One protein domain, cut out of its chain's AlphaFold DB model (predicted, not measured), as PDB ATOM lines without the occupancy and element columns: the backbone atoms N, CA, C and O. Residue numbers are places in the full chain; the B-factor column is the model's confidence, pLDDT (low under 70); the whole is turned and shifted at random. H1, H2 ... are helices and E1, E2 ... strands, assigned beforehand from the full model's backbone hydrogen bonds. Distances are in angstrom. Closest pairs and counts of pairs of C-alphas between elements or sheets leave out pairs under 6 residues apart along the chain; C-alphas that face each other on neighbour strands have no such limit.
ATOM      1  N   VAL A  67      65.263  23.835 -16.031       93.50
ATOM      2  CA  VAL A  67      64.363  23.332 -17.083       93.50
ATOM      3  C   VAL A  67      65.070  23.461 -18.434       93.50
ATOM      4  O   VAL A  67      64.820  24.390 -19.196       93.50
ATOM      5  N   GLY A  68      65.979  22.531 -18.728       89.94
ATOM      6  CA  GLY A  68      66.869  22.639 -19.891       89.94
ATOM      7  C   GLY A  68      67.805  23.854 -19.805       89.94
ATOM      8  O   GLY A  68      68.051  24.378 -18.720       89.94
ATOM      9  N   ASP A  69      68.296  24.322 -20.957       88.94
ATOM     10  CA  ASP A  69      69.382  25.320 -21.041       88.94
ATOM     11  C   ASP A  69      68.898  26.766 -21.263       88.94
ATOM     12  O   ASP A  69      69.637  27.638 -21.710       88.94
ATOM     13  N   ASN A  70      67.629  27.056 -20.977       89.38
ATOM     14  CA  ASN A  70      66.971  28.327 -21.316       89.38
ATOM     15  C   ASN A  70      66.839  29.305 -20.123       89.38
ATOM     16  O   ASN A  70      66.029  30.239 -20.166       89.38
ATOM     17  N   GLY A  71      67.588  29.057 -19.042       92.50
ATOM     18  CA  GLY A  71      67.609  29.878 -17.826       92.50
ATOM     19  C   GLY A  71      66.384  29.732 -16.914       92.50
ATOM     20  O   GLY A  71      66.302  30.414 -15.889       92.50
ATOM     21  N   TRP A  72      65.425  28.869 -17.260       96.44
ATOM     22  CA  TRP A  72      64.287  28.574 -16.398       96.44
ATOM     23  C   TRP A  72      64.659  27.566 -15.318       96.44
ATOM     24  O   TRP A  72      65.376  26.596 -15.550       96.44
ATOM     25  N   THR A  73      64.113  27.781 -14.132       96.56
ATOM     26  CA  THR A  73      64.226  26.884 -12.986       96.56
ATOM     27  C   THR A  73      62.840  26.584 -12.446       96.56
ATOM     28  O   THR A  73      61.968  27.451 -12.478       96.56
ATOM     29  N   TRP A  74      62.616  25.367 -11.964       94.50
ATOM     30  CA  TRP A  74      61.348  24.939 -11.393       94.50
ATOM     31  C   TRP A  74      61.531  24.366  -9.990       94.50
ATOM     32  O   TRP A  74      62.536  23.732  -9.681       94.50
ATOM     33  N   SER A  75      60.538  24.571  -9.139       91.75
ATOM     34  CA  SER A  75      60.412  23.931  -7.832       91.75
ATOM     35  C   SER A  75      58.946  23.596  -7.597       91.75
ATOM     36  O   SER A  75      58.053  24.241  -8.148       91.75
ATOM     37  N   GLY A  76      58.666  22.569  -6.810       88.75
ATOM     38  CA  GLY A  76      57.290  22.209  -6.533       88.75
ATOM     39  C   GLY A  76      57.156  20.903  -5.787       88.75
ATOM     40  O   GLY A  76      58.096  20.116  -5.712       88.75
ATOM     41  N   ASN A  77      55.957  20.691  -5.266       86.44
ATOM     42  CA  ASN A  77      55.577  19.511  -4.517       86.44
ATOM     43  C   ASN A  77      54.210  19.037  -5.013       86.44
ATOM     44  O   ASN A  77      53.342  19.847  -5.348       86.44
ATOM     45  N   VAL A  78      54.016  17.723  -5.025       88.25
ATOM     46  CA  VAL A  78      52.726  17.081  -5.276       88.25
ATOM     47  C   VAL A  78      52.455  16.120  -4.128       88.25
ATOM     48  O   VAL A  78      53.339  15.362  -3.737       88.25
ATOM     49  N   ALA A  79      51.252  16.177  -3.571       86.19
ATOM     50  CA  ALA A  79      50.795  15.240  -2.559       86.19
ATOM     51  C   ALA A  79      49.565  14.516  -3.084       86.19
ATOM     52  O   ALA A  79      48.599  15.139  -3.533       86.19
ATOM     53  N   LEU A  80      49.629  13.195  -2.993       89.25
ATOM     54  CA  LEU A  80      48.533  12.288  -3.265       89.25
ATOM     55  C   LEU A  80      48.227  11.548  -1.965       89.25
ATOM     56  O   LEU A  80      49.126  10.967  -1.359       89.25
ATOM     57  N   GLY A  81      46.977  11.588  -1.532       87.25
ATOM     58  CA  GLY A  81      46.519  10.905  -0.330       87.25
ATOM     59  C   GLY A  81      45.147  10.287  -0.536       87.25
ATOM     60  O   GLY A  81      44.473  10.559  -1.527       87.25
ATOM     61  N   TYR A  82      44.728   9.464   0.416       89.75
ATOM     62  CA  TYR A  82      43.369   8.948   0.498       89.75
ATOM     63  C   TYR A  82      42.782   9.360   1.844       89.75
ATOM     64  O   TYR A  82      43.418   9.165   2.881       89.75
ATOM     65  N   LEU A  83      41.600   9.966   1.818       88.62
ATOM     66  CA  LEU A  83      40.837  10.303   3.007       88.62
ATOM     67  C   LEU A  83      39.764   9.236   3.204       88.62
ATOM     68  O   LEU A  83      38.983   8.983   2.287       88.62
ATOM     69  N   HIS A  84      39.743   8.644   4.399       90.88
ATOM     70  CA  HIS A  84      38.642   7.812   4.863       90.88
ATOM     71  C   HIS A  84      37.957   8.487   6.052       90.88
ATOM     72  O   HIS A  84      38.632   8.867   7.015       90.88
ATOM     73  N   LEU A  85      36.643   8.651   5.987       89.19
ATOM     74  CA  LEU A  85      35.823   9.197   7.058       89.19
ATOM     75  C   LEU A  85      35.091   8.067   7.781       89.19
ATOM     76  O   LEU A  85      34.738   7.048   7.203       89.19
ATOM     77  N   SER A  86      34.913   8.232   9.088       91.25
ATOM     78  CA  SER A  86      34.166   7.289   9.919       91.25
ATOM     79  C   SER A  86      33.515   8.015  11.095       91.25
ATOM     80  O   SER A  86      33.899   9.135  11.446       91.25
ATOM     81  N   GLY A  87      32.525   7.375  11.719       91.50
ATOM     82  CA  GLY A  87      31.759   7.951  12.825       91.50
ATOM     83  C   GLY A  87      30.523   8.711  12.341       91.50
ATOM     84  O   GLY A  87      29.784   8.222  11.491       91.50
ATOM     85  N   ASP A  88      30.260   9.888  12.913       89.31
ATOM     86  CA  ASP A  88      29.125  10.725  12.506       89.31
ATOM     87  C   ASP A  88      29.500  11.643  11.334       89.31
ATOM     88  O   ASP A  88      29.792  12.831  11.496       89.31
ATOM     89  N   GLU A  89      29.452  11.082  10.128       87.75
ATOM     90  CA  GLU A  89      29.669  11.800   8.866       87.75
ATOM     91  C   GLU A  89      28.631  12.902   8.608       87.75
ATOM     92  O   GLU A  89      28.845  13.755   7.754       87.75
ATOM     93  N   ARG A  90      27.507  12.932   9.340       87.75
ATOM     94  CA  ARG A  90      26.469  13.970   9.220       87.75
ATOM     95  C   ARG A  90      26.634  15.101  10.231       87.75
ATOM     96  O   ARG A  90      25.828  16.034  10.228       87.75
ATOM     97  N   ASN A  91      27.675  15.073  11.060       89.69
ATOM     98  CA  ASN A  91      27.914  16.117  12.043       89.69
ATOM     99  C   ASN A  91      28.176  17.469  11.359       89.69
ATOM    100  O   ASN A  91      29.232  17.709  10.766       89.69
ATOM    101  N   THR A  92      27.223  18.392  11.488       89.81
ATOM    102  CA  THR A  92      27.304  19.730  10.892       89.81
ATOM    103  C   THR A  92      28.561  20.483  11.331       89.81
ATOM    104  O   THR A  92      29.170  21.165  10.513       89.81
ATOM    105  N   ASN A  93      28.998  20.351  12.588       88.38
ATOM    106  CA  ASN A  93      30.180  21.063  13.087       88.38
ATOM    107  C   ASN A  93      31.472  20.579  12.423       88.38
ATOM    108  O   ASN A  93      32.386  21.374  12.216       88.38
ATOM    109  N   TRP A  94      31.536  19.294  12.068       87.19
ATOM    110  CA  TRP A  94      32.653  18.731  11.318       87.19
ATOM    111  C   TRP A  94      32.621  19.164   9.850       87.19
ATOM    112  O   TRP A  94      33.632  19.608   9.306       87.19
ATOM    113  N   ARG A  95      31.451  19.085   9.209       88.69
ATOM    114  CA  ARG A  95      31.306  19.376   7.775       88.69
ATOM    115  C   ARG A  95      31.364  20.861   7.436       88.69
ATOM    116  O   ARG A  95      31.704  21.223   6.311       88.69
ATOM    117  N   ARG A  96      31.044  21.754   8.371       89.38
ATOM    118  CA  ARG A  96      30.995  23.197   8.110       89.38
ATOM    119  C   ARG A  96      32.345  23.716   7.589       89.38
ATOM    120  O   ARG A  96      33.360  23.604   8.267       89.38
ATOM    121  N   PHE A  97      32.355  24.294   6.383       86.75
ATOM    122  CA  PHE A  97      33.547  24.776   5.654       86.75
ATOM    123  C   PHE A  97      34.567  23.719   5.209       86.75
ATOM    124  O   PHE A  97      35.566  24.067   4.576       86.75
ATOM    125  N   ARG A  98      34.324  22.440   5.499       84.62
ATOM    126  CA  ARG A  98      35.203  21.332   5.103       84.62
ATOM    127  C   ARG A  98      34.558  20.485   4.025       84.62
ATOM    128  O   ARG A  98      35.206  20.232   3.016       84.62
ATOM    129  N   ASP A  99      33.305  20.118   4.285       86.25
ATOM    130  CA  ASP A  99      32.479  19.164   3.551       86.25
ATOM    131  C   ASP A  99      33.310  18.016   2.980       86.25
ATOM    132  O   ASP A  99      33.448  17.840   1.775       86.25
ATOM    133  N   ALA A 100      34.006  17.339   3.895       83.12
ATOM    134  CA  ALA A 100      34.885  16.243   3.556       83.12
ATOM    135  C   ALA A 100      34.051  15.007   3.217       83.12
ATOM    136  O   ALA A 100      33.077  14.725   3.913       83.12
ATOM    137  N   ASP A 101      34.529  14.252   2.236       85.56
ATOM    138  CA  ASP A 101      34.008  12.950   1.829       85.56
ATOM    139  C   ASP A 101      35.177  11.972   1.669       85.56
ATOM    140  O   ASP A 101      36.327  12.390   1.479       85.56
ATOM    141  N   ASP A 102      34.882  10.672   1.675       89.38
ATOM    142  CA  ASP A 102      35.857   9.656   1.290       89.38
ATOM    143  C   ASP A 102      36.385   9.892  -0.131       89.38
ATOM    144  O   ASP A 102      35.639  10.228  -1.063       89.38
ATOM    145  N   GLY A 103      37.683   9.661  -0.323       88.56
ATOM    146  CA  GLY A 103      38.267   9.650  -1.655       88.56
ATOM    147  C   GLY A 103      39.726  10.063  -1.728       88.56
ATOM    148  O   GLY A 103      40.412  10.300  -0.735       88.56
ATOM    149  N   VAL A 104      40.206  10.134  -2.966       87.56
ATOM    150  CA  VAL A 104      41.566  10.562  -3.273       87.56
ATOM    151  C   VAL A 104      41.674  12.076  -3.143       87.56
ATOM    152  O   VAL A 104      40.860  12.830  -3.672       87.56
ATOM    153  N   VAL A 105      42.726  12.512  -2.464       85.56
ATOM    154  CA  VAL A 105      43.102  13.908  -2.299       85.56
ATOM    155  C   VAL A 105      44.344  14.175  -3.133       85.56
ATOM    156  O   VAL A 105      45.391  13.573  -2.903       85.56
ATOM    157  N   LEU A 106      44.234  15.122  -4.064       86.44
ATOM    158  CA  LEU A 106      45.365  15.661  -4.808       86.44
ATOM    159  C   LEU A 106      45.601  17.109  -4.407       86.44
ATOM    160  O   LEU A 106      44.676  17.928  -4.359       86.44
ATOM    161  N   GLN A 107      46.863  17.428  -4.173       87.50
ATOM    162  CA  GLN A 107      47.319  18.787  -3.978       87.50
ATOM    163  C   GLN A 107      48.644  18.982  -4.711       87.50
ATOM    164  O   GLN A 107      49.476  18.075  -4.752       87.50
ATOM    165  N   ALA A 108      48.850  20.156  -5.294       88.44
ATOM    166  CA  ALA A 108      50.103  20.475  -5.956       88.44
ATOM    167  C   ALA A 108      50.435  21.960  -5.848       88.44
ATOM    168  O   ALA A 108      49.567  22.833  -5.915       88.44
ATOM    169  N   ASN A 109      51.725  22.238  -5.725       89.12
ATOM    170  CA  ASN A 109      52.304  23.568  -5.776       89.12
ATOM    171  C   ASN A 109      53.491  23.518  -6.729       89.12
ATOM    172  O   ASN A 109      54.394  22.707  -6.547       89.12
ATOM    173  N   PHE A 110      53.489  24.378  -7.734       91.75
ATOM    174  CA  PHE A 110      54.521  24.458  -8.751       91.75
ATOM    175  C   PHE A 110      54.938  25.913  -8.922       91.75
ATOM    176  O   PHE A 110      54.096  26.805  -8.983       91.75
ATOM    177  N   SER A 111      56.238  26.149  -9.007       92.75
ATOM    178  CA  SER A 111      56.835  27.451  -9.247       92.75
ATOM    179  C   SER A 111      57.884  27.310 -10.335       92.75
ATOM    180  O   SER A 111      58.722  26.413 -10.293       92.75
ATOM    181  N   LEU A 112      57.828  28.199 -11.309       95.38
ATOM    182  CA  LEU A 112      58.748  28.299 -12.422       95.38
ATOM    183  C   LEU A 112      59.282  29.728 -12.437       95.38
ATOM    184  O   LEU A 112      58.499  30.674 -12.437       95.38
ATOM    185  N   ALA A 113      60.595  29.903 -12.457       95.38
ATOM    186  CA  ALA A 113      61.231  31.210 -12.410       95.38
ATOM    187  C   ALA A 113      62.412  31.280 -13.374       95.38
ATOM    188  O   ALA A 113      63.188  30.333 -13.496       95.38
ATOM    189  N   ARG A 114      62.567  32.425 -14.035       95.62
ATOM    190  CA  ARG A 114      63.728  32.765 -14.851       95.62
ATOM    191  C   ARG A 114      64.429  33.967 -14.246       95.62
ATOM    192  O   ARG A 114      63.883  35.068 -14.236       95.62
ATOM    193  N   ALA A 115      65.640  33.749 -13.744       92.06
ATOM    194  CA  ALA A 115      66.398  34.781 -13.045       92.06
ATOM    195  C   ALA A 115      66.848  35.920 -13.975       92.06
ATOM    196  O   ALA A 115      66.821  37.076 -13.567       92.06
ATOM    197  N   GLU A 116      67.200  35.598 -15.226       93.81
ATOM    198  CA  GLU A 116      67.746  36.544 -16.212       93.81
ATOM    199  C   GLU A 116      66.864  37.783 -16.417       93.81
ATOM    200  O   GLU A 116      67.362  38.902 -16.483       93.81
ATOM    201  N   ASP A 117      65.546  37.596 -16.482       93.56
ATOM    202  CA  ASP A 117      64.607  38.694 -16.698       93.56
ATOM    203  C   ASP A 117      63.487  38.768 -15.658       93.56
ATOM    204  O   ASP A 117      62.558  39.566 -15.800       93.56
ATOM    205  N   GLY A 118      63.569  37.962 -14.600       93.75
ATOM    206  CA  GLY A 118      62.632  37.968 -13.483       93.75
ATOM    207  C   GLY A 118      61.233  37.462 -13.829       93.75
ATOM    208  O   GLY A 118      60.290  37.774 -13.095       93.75
ATOM    209  N   ARG A 119      61.045  36.735 -14.939       96.88
ATOM    210  CA  ARG A 119      59.755  36.095 -15.235       96.88
ATOM    211  C   ARG A 119      59.493  34.946 -14.281       96.88
ATOM    212  O   ARG A 119      60.401  34.200 -13.931       96.88
ATOM    213  N   TYR A 120      58.238  34.786 -13.892       96.12
ATOM    214  CA  TYR A 120      57.832  33.696 -13.021       96.12
ATOM    215  C   TYR A 120      56.398  33.254 -13.294       96.12
ATOM    216  O   TYR A 120      55.574  34.024 -13.801       96.12
ATOM    217  N   VAL A 121      56.117  32.006 -12.937       96.69
ATOM    218  CA  VAL A 121      54.802  31.374 -12.946       96.69
ATOM    219  C   VAL A 121      54.676  30.543 -11.675       96.69
ATOM    220  O   VAL A 121      55.497  29.672 -11.429       96.69
ATOM    221  N   ASP A 122      53.636  30.776 -10.887       93.06
ATOM    222  CA  ASP A 122      53.282  29.965  -9.727       93.06
ATOM    223  C   ASP A 122      51.891  29.373  -9.936       93.06
ATOM    224  O   ASP A 122      50.930  30.105 -10.175       93.06
ATOM    225  N   VAL A 123      51.754  28.061  -9.798       93.12
ATOM    226  CA  VAL A 123      50.479  27.348  -9.870       93.12
ATOM    227  C   VAL A 123      50.265  26.581  -8.576       93.12
ATOM    228  O   VAL A 123      51.150  25.878  -8.100       93.12
ATOM    229  N   ARG A 124      49.073  26.708  -8.000       89.50
ATOM    230  CA  ARG A 124      48.653  25.968  -6.811       89.50
ATOM    231  C   ARG A 124      47.288  25.380  -7.014       89.50
ATOM    232  O   ARG A 124      46.401  26.074  -7.502       89.50
ATOM    233  N   MET A 125      47.120  24.143  -6.589       88.12
ATOM    234  CA  MET A 125      45.855  23.439  -6.656       88.12
ATOM    235  C   MET A 125      45.668  22.518  -5.456       88.12
ATOM    236  O   MET A 125      46.630  21.960  -4.930       88.12
ATOM    237  N   SER A 126      44.422  22.350  -5.040       85.75
ATOM    238  CA  SER A 126      44.017  21.403  -4.006       85.75
ATOM    239  C   SER A 126      42.579  20.968  -4.275       85.75
ATOM    240  O   SER A 126      41.745  21.815  -4.601       85.75
ATOM    241  N   HIS A 127      42.291  19.670  -4.138       78.94
ATOM    242  CA  HIS A 127      40.933  19.118  -4.251       78.94
ATOM    243  C   HIS A 127      40.224  19.439  -5.579       78.94
ATOM    244  O   HIS A 127      39.078  19.864  -5.571       78.94
ATOM    245  N   LEU A 128      40.886  19.253  -6.724       67.38
ATOM    246  CA  LEU A 128      40.221  19.363  -8.030       67.38
ATOM    247  C   LEU A 128      39.060  18.350  -8.072       67.38
ATOM    248  O   LEU A 128      39.334  17.169  -7.888       67.38
ATOM    249  N   ASP A 129      37.818  18.805  -8.293       65.44
ATOM    250  CA  ASP A 129      36.572  17.997  -8.320       65.44
ATOM    251  C   ASP A 129      35.796  17.827  -6.993       65.44
ATOM    252  O   ASP A 129      35.108  16.833  -6.775       65.44
ATOM    253  N   ARG A 130      35.871  18.798  -6.071       74.50
ATOM    254  CA  ARG A 130      35.017  18.828  -4.864       74.50
ATOM    255  C   ARG A 130      34.488  20.231  -4.571       74.50
ATOM    256  O   ARG A 130      35.103  21.226  -4.955       74.50
ATOM    257  N   ASP A 131      33.442  20.318  -3.749       79.06
ATOM    258  CA  ASP A 131      32.845  21.584  -3.279       79.06
ATOM    259  C   ASP A 131      33.781  22.430  -2.385       79.06
ATOM    260  O   ASP A 131      33.415  23.514  -1.927       79.06
ATOM    261  N   ASN A 132      35.023  21.973  -2.179       81.88
ATOM    262  CA  ASN A 132      36.102  22.663  -1.467       81.88
ATOM    263  C   ASN A 132      37.406  22.770  -2.288       81.88
ATOM    264  O   ASN A 132      38.514  22.798  -1.740       81.88
ATOM    265  N   GLN A 133      37.278  22.776  -3.617       85.75
ATOM    266  CA  GLN A 133      38.407  22.892  -4.532       85.75
ATOM    267  C   GLN A 133      39.053  24.274  -4.507       85.75
ATOM    268  O   GLN A 133      38.407  25.299  -4.268       85.75
ATOM    269  N   TYR A 134      40.339  24.311  -4.836       86.88
ATOM    270  CA  TYR A 134      41.094  25.540  -4.994       86.88
ATOM    271  C   TYR A 134      42.113  25.419  -6.128       86.88
ATOM    272  O   TYR A 134      42.868  24.455  -6.188       86.88
ATOM    273  N   LEU A 135      42.167  26.433  -6.992       90.00
ATOM    274  CA  LEU A 135      43.181  26.633  -8.020       90.00
ATOM    275  C   LEU A 135      43.614  28.101  -8.028       90.00
ATOM    276  O   LEU A 135      42.790  29.018  -8.002       90.00
ATOM    277  N   ARG A 136      44.915  28.344  -8.138       91.19
ATOM    278  CA  ARG A 136      45.484  29.665  -8.391       91.19
ATOM    279  C   ARG A 136      46.656  29.565  -9.329       91.19
ATOM    280  O   ARG A 136      47.553  28.760  -9.121       91.19
ATOM    281  N   ALA A 137      46.675  30.475 -10.284       93.81
ATOM    282  CA  ALA A 137      47.810  30.713 -11.145       93.81
ATOM    283  C   ALA A 137      48.242  32.169 -10.987       93.81
ATOM    284  O   ALA A 137      47.425  33.089 -11.030       93.81
ATOM    285  N   VAL A 138      49.529  32.387 -10.786       94.31
ATOM    286  CA  VAL A 138      50.161  33.699 -10.808       94.31
ATOM    287  C   VAL A 138      51.221  33.650 -11.881       94.31
ATOM    288  O   VAL A 138      51.984  32.699 -11.943       94.31
ATOM    289  N   PHE A 139      51.296  34.667 -12.717       96.44
ATOM    290  CA  PHE A 139      52.409  34.811 -13.640       96.44
ATOM    291  C   PHE A 139      52.759  36.279 -13.790       96.44
ATOM    292  O   PHE A 139      51.919  37.168 -13.620       96.44
ATOM    293  N   GLY A 140      54.015  36.557 -14.097       96.06
ATOM    294  CA  GLY A 140      54.454  37.930 -14.195       96.06
ATOM    295  C   GLY A 140      55.935  38.076 -14.442       96.06
ATOM    296  O   GLY A 140      56.648  37.114 -14.718       96.06
ATOM    297  N   GLN A 141      56.371  39.318 -14.316       96.25
ATOM    298  CA  GLN A 141      57.766  39.701 -14.332       96.25
ATOM    299  C   GLN A 141      58.030  40.562 -13.098       96.25
ATOM    300  O   GLN A 141      57.356  41.578 -12.885       96.25
ATOM    301  N   ALA A 142      58.980  40.136 -12.266       91.56
ATOM    302  CA  ALA A 142      59.355  40.826 -11.042       91.56
ATOM    303  C   ALA A 142      59.676  42.301 -11.335       91.56
ATOM    304  O   ALA A 142      60.373  42.628 -12.293       91.56
ATOM    305  N   GLY A 143      59.096  43.206 -10.545       88.44
ATOM    306  CA  GLY A 143      59.273  44.648 -10.730       88.44
ATOM    307  C   GLY A 143      58.573  45.254 -11.953       88.44
ATOM    308  O   GLY A 143      58.755  46.440 -12.199       88.44
ATOM    309  N   ARG A 144      57.764  44.502 -12.715       93.06
ATOM    310  CA  ARG A 144      57.012  45.049 -13.860       93.06
ATOM    311  C   ARG A 144      55.527  44.763 -13.789       93.06
ATOM    312  O   ARG A 144      54.736  45.697 -13.758       93.06
ATOM    313  N   TYR A 145      55.124  43.500 -13.749       93.75
ATOM    314  CA  TYR A 145      53.707  43.165 -13.673       93.75
ATOM    315  C   TYR A 145      53.467  41.812 -13.020       93.75
ATOM    316  O   TYR A 145      54.330  40.937 -13.000       93.75
ATOM    317  N   LYS A 146      52.258  41.650 -12.494       94.31
ATOM    318  CA  LYS A 146      51.762  40.426 -11.883       94.31
ATOM    319  C   LYS A 146      50.311  40.244 -12.279       94.31
ATOM    320  O   LYS A 146      49.480  41.091 -11.962       94.31
ATOM    321  N   VAL A 147      50.016  39.123 -12.912       94.56
ATOM    322  CA  VAL A 147      48.657  38.660 -13.165       94.56
ATOM    323  C   VAL A 147      48.384  37.486 -12.238       94.56
ATOM    324  O   VAL A 147      49.239  36.627 -12.041       94.56
ATOM    325  N   GLN A 148      47.208  37.464 -11.629       93.25
ATOM    326  CA  GLN A 148      46.764  36.387 -10.760       93.25
ATOM    327  C   GLN A 148      45.354  35.981 -11.159       93.25
ATOM    328  O   GLN A 148      44.449  36.805 -11.131       93.25
ATOM    329  N   ALA A 149      45.167  34.704 -11.462       92.94
ATOM    330  CA  ALA A 149      43.870  34.078 -11.640       92.94
ATOM    331  C   ALA A 149      43.626  33.078 -10.507       92.94
ATOM    332  O   ALA A 149      44.563  32.449 -10.007       92.94
ATOM    333  N   PHE A 150      42.375  32.933 -10.088       91.00
ATOM    334  CA  PHE A 150      41.981  31.927  -9.113       91.00
ATOM    335  C   PHE A 150      40.575  31.400  -9.385       91.00
ATOM    336  O   PHE A 150      39.725  32.114  -9.919       91.00
ATOM    337  N   ALA A 151      40.346  30.165  -8.961       90.44
ATOM    338  CA  ALA A 151      39.047  29.529  -8.845       90.44
ATOM    339  C   ALA A 151      38.997  28.812  -7.494       90.44
ATOM    340  O   ALA A 151      39.978  28.199  -7.072       90.44
ATOM    341  N   ARG A 152      37.883  28.923  -6.781       88.56
ATOM    342  CA  ARG A 152      37.681  28.235  -5.505       88.56
ATOM    343  C   ARG A 152      36.217  27.908  -5.293       88.56
ATOM    344  O   ARG A 152      35.360  28.711  -5.659       88.56
ATOM    345  N   SER A 153      35.980  26.820  -4.586       89.44
ATOM    346  CA  SER A 153      34.684  26.479  -4.016       89.44
ATOM    347  C   SER A 153      34.800  26.526  -2.496       89.44
ATOM    348  O   SER A 153      35.869  26.335  -1.915       89.44
ATOM    349  N   THR A 154      33.741  26.936  -1.813       88.56
ATOM    350  CA  THR A 154      33.715  26.969  -0.349       88.56
ATOM    351  C   THR A 154      32.343  26.516   0.118       88.56
ATOM    352  O   THR A 154      31.376  27.262  -0.085       88.56
ATOM    353  N   PRO A 155      32.241  25.344   0.763       89.62
ATOM    354  CA  PRO A 155      30.964  24.825   1.204       89.62
ATOM    355  C   PRO A 155      30.599  25.436   2.557       89.62
ATOM    356  O   PRO A 155      31.451  25.688   3.406       89.62
ATOM    357  N   ASN A 156      29.318  25.666   2.802       91.06
ATOM    358  CA  ASN A 156      28.798  26.022   4.113       91.06
ATOM    359  C   ASN A 156      27.630  25.096   4.436       91.06
ATOM    360  O   ASN A 156      26.486  25.382   4.081       91.06
ATOM    361  N   VAL A 157      27.940  23.974   5.084       91.19
ATOM    362  CA  VAL A 157      26.939  23.025   5.576       91.19
ATOM    363  C   VAL A 157      26.253  23.618   6.804       91.19
ATOM    364  O   VAL A 157      26.897  23.936   7.803       91.19
ATOM    365  N   LEU A 158      24.940  23.796   6.699       89.19
ATOM    366  CA  LEU A 158      24.078  24.401   7.714       89.19
ATOM    367  C   LEU A 158      23.353  23.332   8.538       89.19
ATOM    368  O   LEU A 158      23.088  23.545   9.717       89.19
ATOM    369  N   SER A 159      23.078  22.173   7.939       89.69
ATOM    370  CA  SER A 159      22.573  20.988   8.634       89.69
ATOM    371  C   SER A 159      22.964  19.728   7.865       89.69
ATOM    372  O   SER A 159      22.792  19.693   6.651       89.69
ATOM    373  N   GLY A 160      23.469  18.696   8.543       88.50
ATOM    374  CA  GLY A 160      23.703  17.371   7.947       88.50
ATOM    375  C   GLY A 160      22.573  16.361   8.180       88.50
ATOM    376  O   GLY A 160      22.641  15.239   7.681       88.50
ATOM    377  N   ASN A 161      21.544  16.732   8.944       90.25
ATOM    378  CA  ASN A 161      20.488  15.835   9.421       90.25
ATOM    379  C   ASN A 161      19.085  16.471   9.361       90.25
ATOM    380  O   ASN A 161      18.217  16.152  10.177       90.25
ATOM    381  N   ALA A 162      18.853  17.372   8.408       88.62
ATOM    382  CA  ALA A 162      17.561  18.019   8.242       88.62
ATOM    383  C   ALA A 162      16.493  17.003   7.815       88.62
ATOM    384  O   ALA A 162      16.759  16.084   7.044       88.62
ATOM    385  N   ARG A 163      15.259  17.186   8.290       89.94
ATOM    386  CA  ARG A 163      14.083  16.440   7.825       89.94
ATOM    387  C   ARG A 163      13.080  17.434   7.266       89.94
ATOM    388  O   ARG A 163      12.552  18.268   7.997       89.94
ATOM    389  N   SER A 164      12.872  17.389   5.953       87.69
ATOM    390  CA  SER A 164      12.044  18.379   5.262       87.69
ATOM    391  C   SER A 164      10.594  17.925   5.170       87.69
ATOM    392  O   SER A 164      10.305  16.918   4.538       87.69
ATOM    393  N   ILE A 165       9.672  18.725   5.704       88.56
ATOM    394  CA  ILE A 165       8.219  18.578   5.485       88.56
ATOM    395  C   ILE A 165       7.747  19.159   4.141       88.56
ATOM    396  O   ILE A 165       6.558  19.115   3.825       88.56
ATOM    397  N   TRP A 166       8.682  19.717   3.372       88.00
ATOM    398  CA  TRP A 166       8.450  20.326   2.071       88.00
ATOM    399  C   TRP A 166       8.925  19.401   0.956       88.00
ATOM    400  O   TRP A 166      10.034  18.860   1.030       88.00
ATOM    401  N   ASP A 167       8.114  19.284  -0.088       87.38
ATOM    402  CA  ASP A 167       8.508  18.776  -1.396       87.38
ATOM    403  C   ASP A 167       9.019  19.930  -2.269       87.38
ATOM    404  O   ASP A 167       8.563  21.069  -2.148       87.38
ATOM    405  N   GLY A 168       9.990  19.641  -3.142       83.06
ATOM    406  CA  GLY A 168      10.615  20.643  -4.014       83.06
ATOM    407  C   GLY A 168      11.797  21.404  -3.396       83.06
ATOM    408  O   GLY A 168      12.140  22.480  -3.890       83.06
ATOM    409  N   VAL A 169      12.429  20.880  -2.335       82.88
ATOM    410  CA  VAL A 169      13.636  21.475  -1.717       82.88
ATOM    411  C   VAL A 169      14.715  21.724  -2.774       82.88
ATOM    412  O   VAL A 169      15.060  20.829  -3.538       82.88
ATOM    413  N   GLY A 170      15.247  22.949  -2.809       74.12
ATOM    414  CA  GLY A 170      16.214  23.395  -3.822       74.12
ATOM    415  C   GLY A 170      15.583  24.047  -5.058       74.12
ATOM    416  O   GLY A 170      16.300  24.648  -5.854       74.12
ATOM    417  N   SER A 171      14.256  24.009  -5.201       78.75
ATOM    418  CA  SER A 171      13.517  24.725  -6.248       78.75
ATOM    419  C   SER A 171      12.860  26.005  -5.715       78.75
ATOM    420  O   SER A 171      12.780  26.221  -4.506       78.75
ATOM    421  N   ALA A 172      12.345  26.850  -6.615       79.31
ATOM    422  CA  ALA A 172      11.550  28.025  -6.235       79.31
ATOM    423  C   ALA A 172      10.166  27.677  -5.668       79.31
ATOM    424  O   ALA A 172       9.460  28.586  -5.237       79.31
ATOM    425  N   HIS A 173       9.709  26.429  -5.778       83.25
ATOM    426  CA  HIS A 173       8.326  26.053  -5.490       83.25
ATOM    427  C   HIS A 173       8.324  24.944  -4.446       83.25
ATOM    428  O   HIS A 173       8.703  23.809  -4.719       83.25
ATOM    429  N   LEU A 174       7.898  25.298  -3.235       84.94
ATOM    430  CA  LEU A 174       7.801  24.374  -2.116       84.94
ATOM    431  C   LEU A 174       6.336  24.041  -1.876       84.94
ATOM    432  O   LEU A 174       5.502  24.937  -1.751       84.94
ATOM    433  N   THR A 175       6.033  22.752  -1.798       88.38
ATOM    434  CA  THR A 175       4.694  22.263  -1.454       88.38
ATOM    435  C   THR A 175       4.764  21.445  -0.177       88.38
ATOM    436  O   THR A 175       5.796  20.854   0.139       88.38
ATOM    437  N   LEU A 176       3.694  21.473   0.612       88.62
ATOM    438  CA  LEU A 176       3.611  20.656   1.816       88.62
ATOM    439  C   LEU A 176       3.441  19.191   1.427       88.62
ATOM    440  O   LEU A 176       2.693  18.875   0.501       88.62
ATOM    441  N   LYS A 177       4.092  18.305   2.180       89.62
ATOM    442  CA  LYS A 177       3.890  16.868   2.016       89.62
ATOM    443  C   LYS A 177       2.427  16.476   2.259       89.62
ATOM    444  O   LYS A 177       1.752  17.107   3.081       89.62
ATOM    445  N   PRO A 178       1.939  15.407   1.599       89.69
ATOM    446  CA  PRO A 178       0.586  14.905   1.808       89.69
ATOM    447  C   PRO A 178       0.279  14.679   3.292       89.69
ATOM    448  O   PRO A 178       1.106  14.151   4.033       89.69
ATOM    449  N   GLY A 179      -0.917  15.079   3.725       85.12
ATOM    450  CA  GLY A 179      -1.333  15.006   5.130       85.12
ATOM    451  C   GLY A 179      -1.019  16.256   5.958       85.12
ATOM    452  O   GLY A 179      -1.478  16.344   7.095       85.12
ATOM    453  N   LEU A 180      -0.311  17.239   5.390       86.88
ATOM    454  CA  LEU A 180      -0.174  18.575   5.964       86.88
ATOM    455  C   LEU A 180      -1.022  19.590   5.193       86.88
ATOM    456  O   LEU A 180      -0.974  19.678   3.969       86.88
ATOM    457  N   SER A 181      -1.768  20.398   5.934       85.06
ATOM    458  CA  SER A 181      -2.465  21.586   5.452       85.06
ATOM    459  C   SER A 181      -1.863  22.851   6.066       85.06
ATOM    460  O   SER A 181      -1.523  22.896   7.256       85.06
ATOM    461  N   ALA A 182      -1.732  23.899   5.249       78.62
ATOM    462  CA  ALA A 182      -1.293  25.208   5.716       78.62
ATOM    463  C   ALA A 182      -2.284  25.744   6.761       78.62
ATOM    464  O   ALA A 182      -3.491  25.713   6.536       78.62
ATOM    465  N   ALA A 183      -1.774  26.192   7.912       73.50
ATOM    466  CA  ALA A 183      -2.554  26.669   9.064       73.50
ATOM    467  C   ALA A 183      -3.570  25.671   9.677       73.50
ATOM    468  O   ALA A 183      -4.239  26.024  10.643       73.50
ATOM    469  N   GLY A 184      -3.669  24.436   9.173       77.19
ATOM    470  CA  GLY A 184      -4.596  23.410   9.671       77.19
ATOM    471  C   GLY A 184      -3.921  22.172  10.269       77.19
ATOM    472  O   GLY A 184      -4.611  21.289  10.770       77.19
ATOM    473  N   SER A 185      -2.587  22.098  10.229       83.31
ATOM    474  CA  SER A 185      -1.822  20.977  10.791       83.31
ATOM    475  C   SER A 185      -1.410  21.249  12.234       83.31
ATOM    476  O   SER A 185      -0.824  22.288  12.536       83.31
ATOM    477  N   SER A 186      -1.646  20.286  13.119       83.62
ATOM    478  CA  SER A 186      -1.127  20.309  14.489       83.62
ATOM    479  C   SER A 186       0.384  20.054  14.529       83.62
ATOM    480  O   SER A 186       0.946  19.385  13.658       83.62
ATOM    481  N   ALA A 187       1.051  20.509  15.594       81.88
ATOM    482  CA  ALA A 187       2.473  20.230  15.810       81.88
ATOM    483  C   ALA A 187       2.785  18.720  15.823       81.88
ATOM    484  O   ALA A 187       3.824  18.306  15.313       81.88
ATOM    485  N   ALA A 188       1.867  17.891  16.337       86.38
ATOM    486  CA  ALA A 188       2.010  16.437  16.357       86.38
ATOM    487  C   ALA A 188       1.985  15.822  14.947       86.38
ATOM    488  O   ALA A 188       2.802  14.956  14.644       86.38
ATOM    489  N   GLN A 189       1.102  16.300  14.062       86.94
ATOM    490  CA  GLN A 189       1.060  15.859  12.661       86.94
ATOM    491  C   GLN A 189       2.337  16.252  11.911       86.94
ATOM    492  O   GLN A 189       2.913  15.428  11.202       86.94
ATOM    493  N   VAL A 190       2.819  17.485  12.111       86.00
ATOM    494  CA  VAL A 190       4.071  17.961  11.503       86.00
ATOM    495  C   VAL A 190       5.268  17.146  11.994       86.00
ATOM    496  O   VAL A 190       6.089  16.718  11.182       86.00
ATOM    497  N   ALA A 191       5.351  16.874  13.298       87.44
ATOM    498  CA  ALA A 191       6.409  16.053  13.878       87.44
ATOM    499  C   ALA A 191       6.373  14.609  13.352       87.44
ATOM    500  O   ALA A 191       7.416  14.077  12.978       87.44
ATOM    501  N   ALA A 192       5.187  13.996  13.260       90.69
ATOM    502  CA  ALA A 192       5.020  12.642  12.734       90.69
ATOM    503  C   ALA A 192       5.458  12.541  11.266       90.69
ATOM    504  O   ALA A 192       6.216  11.642  10.905       90.69
ATOM    505  N   ILE A 193       5.042  13.500  10.432       90.44
ATOM    506  CA  ILE A 193       5.426  13.532   9.017       90.44
ATOM    507  C   ILE A 193       6.916  13.817   8.862       90.44
ATOM    508  O   ILE A 193       7.552  13.162   8.043       90.44
ATOM    509  N   SER A 194       7.489  14.729   9.651       89.25
ATOM    510  CA  SER A 194       8.928  15.020   9.649       89.25
ATOM    511  C   SER A 194       9.759  13.794  10.042       89.25
ATOM    512  O   SER A 194      10.729  13.469   9.360       89.25
ATOM    513  N   ALA A 195       9.355  13.060  11.085       90.50
ATOM    514  CA  ALA A 195      10.093  11.912  11.613       90.50
ATOM    515  C   ALA A 195      10.286  10.774  10.596       90.50
ATOM    516  O   ALA A 195      11.306  10.085  10.640       90.50
ATOM    517  N   VAL A 196       9.347  10.602   9.660       92.38
ATOM    518  CA  VAL A 196       9.440   9.581   8.603       92.38
ATOM    519  C   VAL A 196      10.214  10.049   7.365       92.38
ATOM    520  O   VAL A 196      10.482   9.239   6.480       92.38
ATOM    521  N   GLN A 197      10.607  11.326   7.278       90.38
ATOM    522  CA  GLN A 197      11.364  11.824   6.125       90.38
ATOM    523  C   GLN A 197      12.824  11.390   6.172       90.38
ATOM    524  O   GLN A 197      13.416  11.383   7.256       90.38
ATOM    525  N   PRO A 198      13.439  11.096   5.015       90.44
ATOM    526  CA  PRO A 198      14.871  10.850   4.957       90.44
ATOM    527  C   PRO A 198      15.652  12.081   5.431       90.44
ATOM    528  O   PRO A 198      15.226  13.224   5.245       90.44
ATOM    529  N   LEU A 199      16.813  11.830   6.036       89.94
ATOM    530  CA  LEU A 199      17.752  12.884   6.402       89.94
ATOM    531  C   LEU A 199      18.330  13.516   5.134       89.94
ATOM    532  O   LEU A 199      18.805  12.805   4.247       89.94
ATOM    533  N   SER A 200      18.345  14.841   5.080       88.19
ATOM    534  CA  SER A 200      18.963  15.619   4.014       88.19
ATOM    535  C   SER A 200      20.017  16.576   4.566       88.19
ATOM    536  O   SER A 200      19.988  16.985   5.729       88.19
ATOM    537  N   THR A 201      20.985  16.916   3.715       88.81
ATOM    538  CA  THR A 201      21.985  17.943   4.014       88.81
ATOM    539  C   THR A 201      21.517  19.269   3.428       88.81
ATOM    540  O   THR A 201      21.185  19.350   2.247       88.81
ATOM    541  N   LEU A 202      21.485  20.310   4.256       88.94
ATOM    542  CA  LEU A 202      21.293  21.689   3.827       88.94
ATOM    543  C   LEU A 202      22.658  22.361   3.788       88.94
ATOM    544  O   LEU A 202      23.309  22.525   4.824       88.94
ATOM    545  N   SER A 203      23.089  22.755   2.599       89.75
ATOM    546  CA  SER A 203      24.357  23.438   2.384       89.75
ATOM    547  C   SER A 203      24.202  24.560   1.367       89.75
ATOM    548  O   SER A 203      23.309  24.553   0.518       89.75
ATOM    549  N   VAL A 204      25.088  25.545   1.480       90.12
ATOM    550  CA  VAL A 204      25.293  26.570   0.460       90.12
ATOM    551  C   VAL A 204      26.738  26.483   0.004       90.12
ATOM    552  O   VAL A 204      27.645  26.681   0.815       90.12
ATOM    553  N   VAL A 205      26.953  26.210  -1.277       90.19
ATOM    554  CA  VAL A 205      28.277  26.199  -1.899       90.19
ATOM    555  C   VAL A 205      28.496  27.534  -2.586       90.19
ATOM    556  O   VAL A 205      27.604  28.081  -3.238       90.19
ATOM    557  N   ARG A 206      29.675  28.111  -2.369       89.19
ATOM    558  CA  ARG A 206      30.093  29.363  -2.989       89.19
ATOM    559  C   ARG A 206      31.247  29.104  -3.939       89.19
ATOM    560  O   ARG A 206      32.364  28.870  -3.475       89.19
ATOM    561  N   ASP A 207      30.986  29.266  -5.224       90.38
ATOM    562  CA  ASP A 207      31.979  29.194  -6.285       90.38
ATOM    563  C   ASP A 207      32.435  30.598  -6.648       90.38
ATOM    564  O   ASP A 207      31.629  31.470  -6.975       90.38
ATOM    565  N   LYS A 208      33.741  30.841  -6.566       89.12
ATOM    566  CA  LYS A 208      34.328  32.146  -6.858       89.12
ATOM    567  C   LYS A 208      35.498  31.998  -7.808       89.12
ATOM    568  O   LYS A 208      36.472  31.306  -7.515       89.12
ATOM    569  N   VAL A 209      35.424  32.721  -8.915       90.56
ATOM    570  CA  VAL A 209      36.506  32.868  -9.886       90.56
ATOM    571  C   VAL A 209      36.928  34.325  -9.952       90.56
ATOM    572  O   VAL A 209      36.116  35.236  -9.780       90.56
ATOM    573  N   GLY A 210      38.204  34.580 -10.199       90.31
ATOM    574  CA  GLY A 210      38.666  35.950 -10.342       90.31
ATOM    575  C   GLY A 210      40.022  36.076 -10.998       90.31
ATOM    576  O   GLY A 210      40.838  35.160 -10.978       90.31
ATOM    577  N   VAL A 211      40.246  37.252 -11.571       91.75
ATOM    578  CA  VAL A 211      41.490  37.661 -12.210       91.75
ATOM    579  C   VAL A 211      41.865  39.044 -11.695       91.75
ATOM    580  O   VAL A 211      41.028  39.941 -11.610       91.75
ATOM    581  N   SER A 212      43.133  39.241 -11.363       90.31
ATOM    582  CA  SER A 212      43.700  40.554 -11.093       90.31
ATOM    583  C   SER A 212      45.000  40.767 -11.838       90.31
ATOM    584  O   SER A 212      45.760  39.837 -12.096       90.31
ATOM    585  N   ILE A 213      45.256  42.027 -12.161       90.75
ATOM    586  CA  ILE A 213      46.505  42.506 -12.728       90.75
ATOM    587  C   ILE A 213      47.020  43.651 -11.867       90.75
ATOM    588  O   ILE A 213      46.276  44.551 -11.488       90.75
ATOM    589  N   ASN A 214      48.309  43.608 -11.567       90.81
ATOM    590  CA  ASN A 214      49.070  44.713 -11.013       90.81
ATOM    591  C   ASN A 214      50.178  45.031 -12.008       90.81
ATOM    592  O   ASN A 214      50.924  44.133 -12.398       90.81
ATOM    593  N   TYR A 215      50.285  46.286 -12.419       91.69
ATOM    594  CA  TYR A 215      51.247  46.733 -13.416       91.69
ATOM    595  C   TYR A 215      51.984  47.968 -12.900       91.69
ATOM    596  O   TYR A 215      51.375  49.000 -12.610       91.69
ATOM    597  N   LEU A 216      53.306  47.869 -12.795       91.62
ATOM    598  CA  LEU A 216      54.184  48.992 -12.516       91.62
ATOM    599  C   LEU A 216      54.417  49.751 -13.827       91.62
ATOM    600  O   LEU A 216      55.249  49.368 -14.648       91.62
ATOM    601  N   LEU A 217      53.650  50.821 -14.034       89.25
ATOM    602  CA  LEU A 217      53.745  51.665 -15.231       89.25
ATOM    603  C   LEU A 217      55.098  52.383 -15.283       89.25
ATOM    604  O   LEU A 217      55.711  52.507 -16.336       89.25
ATOM    605  N   ASN A 218      55.546  52.859 -14.123       86.19
ATOM    606  CA  ASN A 218      56.862  53.434 -13.872       86.19
ATOM    607  C   ASN A 218      57.133  53.375 -12.353       86.19
ATOM    608  O   ASN A 218      56.205  53.090 -11.593       86.19
ATOM    609  N   PRO A 219      58.347  53.695 -11.864       83.75
ATOM    610  CA  PRO A 219      58.662  53.626 -10.429       83.75
ATOM    611  C   PRO A 219      57.755  54.468  -9.517       83.75
ATOM    612  O   PRO A 219      57.780  54.307  -8.302       83.75
ATOM    613  N   ARG A 220      56.965  55.389 -10.085       87.38
ATOM    614  CA  ARG A 220      56.066  56.284  -9.351       87.38
ATOM    615  C   ARG A 220      54.602  55.870  -9.438       87.38
ATOM    616  O   ARG A 220      53.831  56.332  -8.604       87.38
ATOM    617  N   TRP A 221      54.218  55.046 -10.413       85.06
ATOM    618  CA  TRP A 221      52.832  54.705 -10.719       85.06
ATOM    619  C   TRP A 221      52.634  53.199 -10.824       85.06
ATOM    620  O   TRP A 221      53.220  52.531 -11.674       85.06
ATOM    621  N   THR A 222      51.723  52.688 -10.002       87.19
ATOM    622  CA  THR A 222      51.215  51.318 -10.109       87.19
ATOM    623  C   THR A 222      49.735  51.370 -10.453       87.19
ATOM    624  O   THR A 222      48.955  52.026  -9.759       87.19
ATOM    625  N   GLY A 223      49.362  50.703 -11.540       88.44
ATOM    626  CA  GLY A 223      47.976  50.433 -11.892       88.44
ATOM    627  C   GLY A 223      47.573  49.052 -11.394       88.44
ATOM    628  O   GLY A 223      48.361  48.109 -11.478       88.44
ATOM    629  N   TYR A 224      46.352  48.920 -10.895       88.31
ATOM    630  CA  TYR A 224      45.775  47.623 -10.578       88.31
ATOM    631  C   TYR A 224      44.339  47.528 -11.074       88.31
ATOM    632  O   TYR A 224      43.574  48.492 -11.017       88.31
ATOM    633  N   ALA A 225      43.977  46.345 -11.554       87.12
ATOM    634  CA  ALA A 225      42.614  46.018 -11.925       87.12
ATOM    635  C   ALA A 225      42.267  44.612 -11.444       87.12
ATOM    636  O   ALA A 225      43.112  43.718 -11.413       87.12
ATOM    637  N   SER A 226      41.016  44.424 -11.046       85.62
ATOM    638  CA  SER A 226      40.501  43.138 -10.593       85.62
ATOM    639  C   SER A 226      39.072  42.921 -11.049       85.62
ATOM    640  O   SER A 226      38.264  43.850 -11.057       85.62
ATOM    641  N   LEU A 227      38.798  41.669 -11.389       87.56
ATOM    642  CA  LEU A 227      37.499  41.124 -11.720       87.56
ATOM    643  C   LEU A 227      37.294  39.863 -10.892       87.56
ATOM    644  O   LEU A 227      38.149  38.981 -10.888       87.56
ATOM    645  N   SER A 228      36.149  39.746 -10.239       87.06
ATOM    646  CA  SER A 228      35.707  38.480  -9.666       87.06
ATOM    647  C   SER A 228      34.236  38.226  -9.956       87.06
ATOM    648  O   SER A 228      33.429  39.152 -10.042       87.06
ATOM    649  N   HIS A 229      33.910  36.953 -10.125       89.19
ATOM    650  CA  HIS A 229      32.558  36.448 -10.251       89.19
ATOM    651  C   HIS A 229      32.336  35.394  -9.173       89.19
ATOM    652  O   HIS A 229      33.153  34.490  -9.005       89.19
ATOM    653  N   GLU A 230      31.248  35.540  -8.432       87.38
ATOM    654  CA  GLU A 230      30.839  34.625  -7.376       87.38
ATOM    655  C   GLU A 230      29.414  34.145  -7.645       87.38
ATOM    656  O   GLU A 230      28.527  34.961  -7.910       87.38
ATOM    657  N   GLU A 231      29.205  32.837  -7.539       88.69
ATOM    658  CA  GLU A 231      27.910  32.168  -7.584       88.69
ATOM    659  C   GLU A 231      27.697  31.398  -6.278       88.69
ATOM    660  O   GLU A 231      28.602  30.739  -5.769       88.69
ATOM    661  N   ARG A 232      26.498  31.519  -5.699       87.31
ATOM    662  CA  ARG A 232      26.080  30.726  -4.538       87.31
ATOM    663  C   ARG A 232      24.926  29.822  -4.926       87.31
ATOM    664  O   ARG A 232      23.919  30.332  -5.418       87.31
ATOM    665  N   SER A 233      25.067  28.533  -4.662       87.25
ATOM    666  CA  SER A 233      24.094  27.487  -4.972       87.25
ATOM    667  C   SER A 233      23.789  26.652  -3.724       87.25
ATOM    668  O   SER A 233      24.583  26.607  -2.785       87.25
ATOM    669  N   GLY A 234      22.608  26.031  -3.680       86.38
ATOM    670  CA  GLY A 234      22.193  25.145  -2.587       86.38
ATOM    671  C   GLY A 234      20.914  25.586  -1.876       86.38
ATOM    672  O   GLY A 234      20.092  26.323  -2.429       86.38
ATOM    673  N   ALA A 235      20.726  25.115  -0.646       84.38
ATOM    674  CA  ALA A 235      19.549  25.387   0.171       84.38
ATOM    675  C   ALA A 235      19.961  25.834   1.573       84.38
ATOM    676  O   ALA A 235      20.823  25.235   2.216       84.38
ATOM    677  N   ARG A 236      19.303  26.882   2.071       84.25
ATOM    678  CA  ARG A 236      19.514  27.390   3.428       84.25
ATOM    679  C   ARG A 236      18.219  27.338   4.232       84.25
ATOM    680  O   ARG A 236      17.157  27.602   3.669       84.25
ATOM    681  N   PRO A 237      18.285  27.061   5.543       80.69
ATOM    682  CA  PRO A 237      17.141  27.270   6.407       80.69
ATOM    683  C   PRO A 237      16.769  28.755   6.400       80.69
ATOM    684  O   PRO A 237      17.615  29.645   6.532       80.69
ATOM    685  N   PHE A 238      15.487  29.020   6.201       77.25
ATOM    686  CA  PHE A 238      14.876  30.333   6.267       77.25
ATOM    687  C   PHE A 238      13.593  30.213   7.083       77.25
ATOM    688  O   PHE A 238      12.608  29.641   6.631       77.25
ATOM    689  N   GLY A 239      13.606  30.728   8.307       68.12
ATOM    690  CA  GLY A 239      12.423  30.785   9.159       68.12
ATOM    691  C   GLY A 239      11.749  32.148   9.061       68.12
ATOM    692  O   GLY A 239      12.405  33.174   9.232       68.12
ATOM    693  N   GLY A 240      10.441  32.154   8.817       58.66
ATOM    694  CA  GLY A 240       9.592  33.338   8.921       58.66
ATOM    695  C   GLY A 240       8.338  32.992   9.726       58.66
ATOM    696  O   GLY A 240       7.590  32.113   9.297       58.66
ATOM    697  N   PRO A 241       8.091  33.615  10.891       61.41
ATOM    698  CA  PRO A 241       6.824  33.441  11.590       61.41
ATOM    699  C   PRO A 241       5.693  34.078  10.779       61.41
ATOM    700  O   PRO A 241       5.797  35.236  10.380       61.41
ATOM    701  N   PHE A 242       4.590  33.354  10.589       57.94
ATOM    702  CA  PHE A 242       3.362  33.928  10.025       57.94
ATOM    703  C   PHE A 242       2.365  34.355  11.110       57.94
ATOM    704  O   PHE A 242       1.558  35.250  10.876       57.94
ATOM    705  N   PHE A 243       2.422  33.754  12.305       59.53
ATOM    706  CA  PHE A 243       1.483  34.042  13.388       59.53
ATOM    707  C   PHE A 243       2.093  33.735  14.764       59.53
ATOM    708  O   PHE A 243       2.567  32.623  15.003       59.53
ATOM    709  N   PHE A 244       2.067  34.717  15.669       57.47
ATOM    710  CA  PHE A 244       2.424  34.550  17.078       57.47
ATOM    711  C   PHE A 244       1.175  34.737  17.937       57.47
ATOM    712  O   PHE A 244       0.728  35.863  18.146       57.47
ATOM    713  N   ASN A 245       0.624  33.647  18.462       58.84
ATOM    714  CA  ASN A 245      -0.473  33.706  19.421       58.84
ATOM    715  C   ASN A 245       0.063  33.486  20.840       58.84
ATOM    716  O   ASN A 245      -0.035  32.397  21.397       58.84
ATOM    717  N   TYR A 246       0.669  34.526  21.416       55.94
ATOM    718  CA  TYR A 246       1.244  34.489  22.769       55.94
ATOM    719  C   TYR A 246       0.289  33.993  23.882       55.94
ATOM    720  O   TYR A 246       0.772  33.339  24.804       55.94
ATOM    721  N   PRO A 247      -1.038  34.232  23.820       63.84
ATOM    722  CA  PRO A 247      -1.989  33.694  24.800       63.84
ATOM    723  C   PRO A 247      -2.216  32.172  24.753       63.84
ATOM    724  O   PRO A 247      -2.731  31.618  25.720       63.84
ATOM    725  N   PHE A 248      -1.862  31.483  23.659       62.69
ATOM    726  CA  PHE A 248      -2.117  30.048  23.483       62.69
ATOM    727  C   PHE A 248      -0.836  29.323  23.025       62.69
ATOM    728  O   PHE A 248      -0.529  29.332  21.832       62.69
ATOM    729  N   PRO A 249      -0.111  28.634  23.931       58.28
ATOM    730  CA  PRO A 249       1.207  28.033  23.667       58.28
ATOM    731  C   PRO A 249       1.269  27.021  22.511       58.28
ATOM    732  O   PRO A 249       2.351  26.710  22.026       58.28
ATOM    733  N   ALA A 250       0.122  26.498  22.068       58.31
ATOM    734  CA  ALA A 250       0.006  25.546  20.963       58.31
ATOM    735  C   ALA A 250      -0.415  26.188  19.624       58.31
ATOM    736  O   ALA A 250      -0.594  25.478  18.637       58.31
ATOM    737  N   ASN A 251      -0.612  27.510  19.585       52.16
ATOM    738  CA  ASN A 251      -1.294  28.208  18.491       52.16
ATOM    739  C   ASN A 251      -0.369  29.191  17.745       52.16
ATOM    740  O   ASN A 251      -0.762  30.284  17.344       52.16
ATOM    741  N   GLY A 252       0.897  28.803  17.591       54.56
ATOM    742  CA  GLY A 252       1.925  29.539  16.860       54.56
ATOM    743  C   GLY A 252       3.235  28.756  16.860       54.56
ATOM    744  O   GLY A 252       3.542  28.051  17.817       54.56
ATOM    745  N   GLY A 253       4.001  28.849  15.777       58.59
ATOM    746  CA  GLY A 253       5.273  28.144  15.644       58.59
ATOM    747  C   GLY A 253       6.125  28.728  14.525       58.59
ATOM    748  O   GLY A 253       5.603  29.191  13.511       58.59
ATOM    749  N   VAL A 254       7.443  28.709  14.720       62.09
ATOM    750  CA  VAL A 254       8.418  29.043  13.678       62.09
ATOM    751  C   VAL A 254       8.946  27.732  13.123       62.09
ATOM    752  O   VAL A 254       9.597  26.980  13.840       62.09
ATOM    753  N   TYR A 255       8.663  27.465  11.852       65.94
ATOM    754  CA  TYR A 255       9.331  26.402  11.113       65.94
ATOM    755  C   TYR A 255      10.336  27.013  10.147       65.94
ATOM    756  O   TYR A 255      10.039  27.982   9.444       65.94
ATOM    757  N   GLU A 256      11.532  26.436  10.119       68.94
ATOM    758  CA  GLU A 256      12.530  26.763   9.113       68.94
ATOM    759  C   GLU A 256      12.132  26.114   7.785       68.94
ATOM    760  O   GLU A 256      11.942  24.903   7.675       68.94
ATOM    761  N   ILE A 257      11.978  26.949   6.767       73.31
ATOM    762  CA  ILE A 257      11.682  26.554   5.400       73.31
ATOM    763  C   ILE A 257      13.022  26.452   4.665       73.31
ATOM    764  O   ILE A 257      13.803  27.404   4.714       73.31
ATOM    765  N   PRO A 258      13.326  25.343   3.974       67.75
ATOM    766  CA  PRO A 258      14.501  25.253   3.118       67.75
ATOM    767  C   PRO A 258      14.340  26.198   1.923       67.75
ATOM    768  O   PRO A 258      13.806  25.825   0.881       67.75
ATOM    769  N   ALA A 259      14.771  27.446   2.068       62.22
ATOM    770  CA  ALA A 259      14.759  28.386   0.965       62.22
ATOM    771  C   ALA A 259      15.911  28.038   0.017       62.22
ATOM    772  O   ALA A 259      17.056  27.898   0.475       62.22
ATOM    773  N   PRO A 260      15.658  27.940  -1.298       56.28
ATOM    774  CA  PRO A 260      16.749  27.828  -2.244       56.28
ATOM    775  C   PRO A 260      17.628  29.073  -2.102       56.28
ATOM    776  O   PRO A 260      17.151  30.211  -2.137       56.28
ATOM    777  N   SER A 261      18.935  28.880  -1.975       55.16
ATOM    778  CA  SER A 261      19.854  29.890  -2.475       55.16
ATOM    779  C   SER A 261      19.951  29.651  -3.974       55.16
ATOM    780  O   SER A 261      20.859  28.976  -4.449       55.16
ATOM    781  N   MET A 262      18.956  30.148  -4.717       45.41
ATOM    782  CA  MET A 262      19.109  30.295  -6.159       45.41
ATOM    783  C   MET A 262      20.357  31.127  -6.405       45.41
ATOM    784  O   MET A 262      20.502  32.169  -5.765       45.41
ATOM    785  N   THR A 263      21.211  30.644  -7.307       50.00
ATOM    786  CA  THR A 263      22.294  31.331  -8.016       50.00
ATOM    787  C   THR A 263      22.358  32.836  -7.726       50.00
ATOM    788  O   THR A 263      21.931  33.681  -8.515       50.00
ATOM    789  N   ALA A 264      22.886  33.197  -6.554       53.72
ATOM    790  CA  ALA A 264      23.098  34.591  -6.204       53.72
ATOM    791  C   ALA A 264      24.414  34.982  -6.863       53.72
ATOM    792  O   ALA A 264      25.486  34.696  -6.331       53.72
ATOM    793  N   ARG A 265      24.322  35.556  -8.066       61.81
ATOM    794  CA  ARG A 265      25.495  35.991  -8.824       61.81
ATOM    795  C   ARG A 265      25.903  37.380  -8.390       61.81
ATOM    796  O   ARG A 265      25.115  38.322  -8.476       61.81
ATOM    797  N   SER A 266      27.157  37.519  -7.990       62.94
ATOM    798  CA  SER A 266      27.786  38.825  -7.839       62.94
ATOM    799  C   SER A 266      29.010  38.902  -8.731       62.94
ATOM    800  O   SER A 266      29.884  38.040  -8.675       62.94
ATOM    801  N   THR A 267      29.072  39.946  -9.549       68.62
ATOM    802  CA  THR A 267      30.269  40.285 -10.316       68.62
ATOM    803  C   THR A 267      30.805  41.599  -9.780       68.62
ATOM    804  O   THR A 267      30.068  42.584  -9.704       68.62
ATOM    805  N   SER A 268      32.080  41.618  -9.409       63.53
ATOM    806  CA  SER A 268      32.736  42.801  -8.865       63.53
ATOM    807  C   SER A 268      33.910  43.214  -9.743       63.53
ATOM    808  O   SER A 268      34.667  42.371 -10.226       63.53
ATOM    809  N   TRP A 269      34.042  44.525  -9.945       57.50
ATOM    810  CA  TRP A 269      35.131  45.136 -10.699       57.50
ATOM    811  C   TRP A 269      35.731  46.278  -9.890       57.50
ATOM    812  O   TRP A 269      35.008  47.087  -9.299       57.50
ATOM    813  N   ALA A 270      37.055  46.373  -9.897       66.69
ATOM    814  CA  ALA A 270      37.769  47.524  -9.367       66.69
ATOM    815  C   ALA A 270      38.978  47.827 -10.247       66.69
ATOM    816  O   ALA A 270      39.753  46.920 -10.555       66.69
ATOM    817  N   ALA A 271      39.139  49.096 -10.619       63.12
ATOM    818  CA  ALA A 271      40.312  49.605 -11.315       63.12
ATOM    819  C   ALA A 271      40.799  50.872 -10.616       63.12
ATOM    820  O   ALA A 271      40.016  51.782 -10.323       63.12
TER     821      ALA A 271
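This is residues 67 to 271 of the 315 residues of an uncharacterized protein of Stenotrophomonas sp. KCTC 12332 (UniProt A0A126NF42). The domain is one long, twisted antiparallel sheet, with strands E1 to E7 side by side and E8 and E9 both along the last of these, E7. Helix H2 and two long unnamed stretches, residues 163 to 186 and 240 to 255, gather at one end of this slab, while the small helix H1 is on the sheet. The printed part has 205 residues, with two named helices and nine named strands in the order E1 H1 E2 E3 E4 E5 H2 E6 E7 E8 E9, and its class is mostly strand. It is only just loose, close to extended, with a radius of gyration of the C-alphas of 24.9 A and spans of 80 by 42 by 26 A.

Begin at E1, residues 72 to 83, an edge strand antiparallel to E2, residues 103 to 114; N 77 and O 109 are 2.9 A apart. E2, E3 at 119 to 126, E4 at 134 to 141 and E5 at 145 to 162 form a meander, each strand the antiparallel neighbour of the one before. Look there for N 110 and O 123, 2.8 A, N 122 and O 138, 2.7 A, and N 137 and O 149, 2.9 A. H1, residues 92 to 95, is on the sheet at a height of 5.8 A and only just over E5, with 3 of its C-alphas there; the closest C-alphas, Thr 92 and Gly 160, are 5.2 A apart. E6, residues 200 to 218, is antiparallel to E5, with N 150 and O 210 2.8 A apart. E6, E7 at 221 to 239 and E8 at 256 to 260 form a second meander; N 209 and O 229 are 2.9 A apart, and N 238 and O 257 2.8 A. E7 bends by 73 degrees at residue 235, and its pairing is staggered: on the side other than E6's, E8 lies beside residues 235 to 239 and E9, residues 266 to 271, beside 224 to 230, with N 228 and O 268 3.0 A apart. H2, residues 187 to 195, is not on the sheet. Every O i to N i+4 pair of H2 is within hydrogen-bond range; H1 is too short for one.

Find C-alpha 72 at (64.287, 28.574, -16.398), where E1 begins its 35.5 A. E2 runs 36.8 A, E5 49.2 A, E6 56.4 A and E7 51.0 A. E9 ends at C-alpha 271, (40.312, 49.605, -11.315).

The C-alphas farthest apart, Asp 69 and Pro 247, are 85.2 A apart. The printed part has no cut; the links E5 to H2 and E7 to E8 are long. The pLDDT is under 70 at residues 128 to 129, 239 to 256 and 258 to 271.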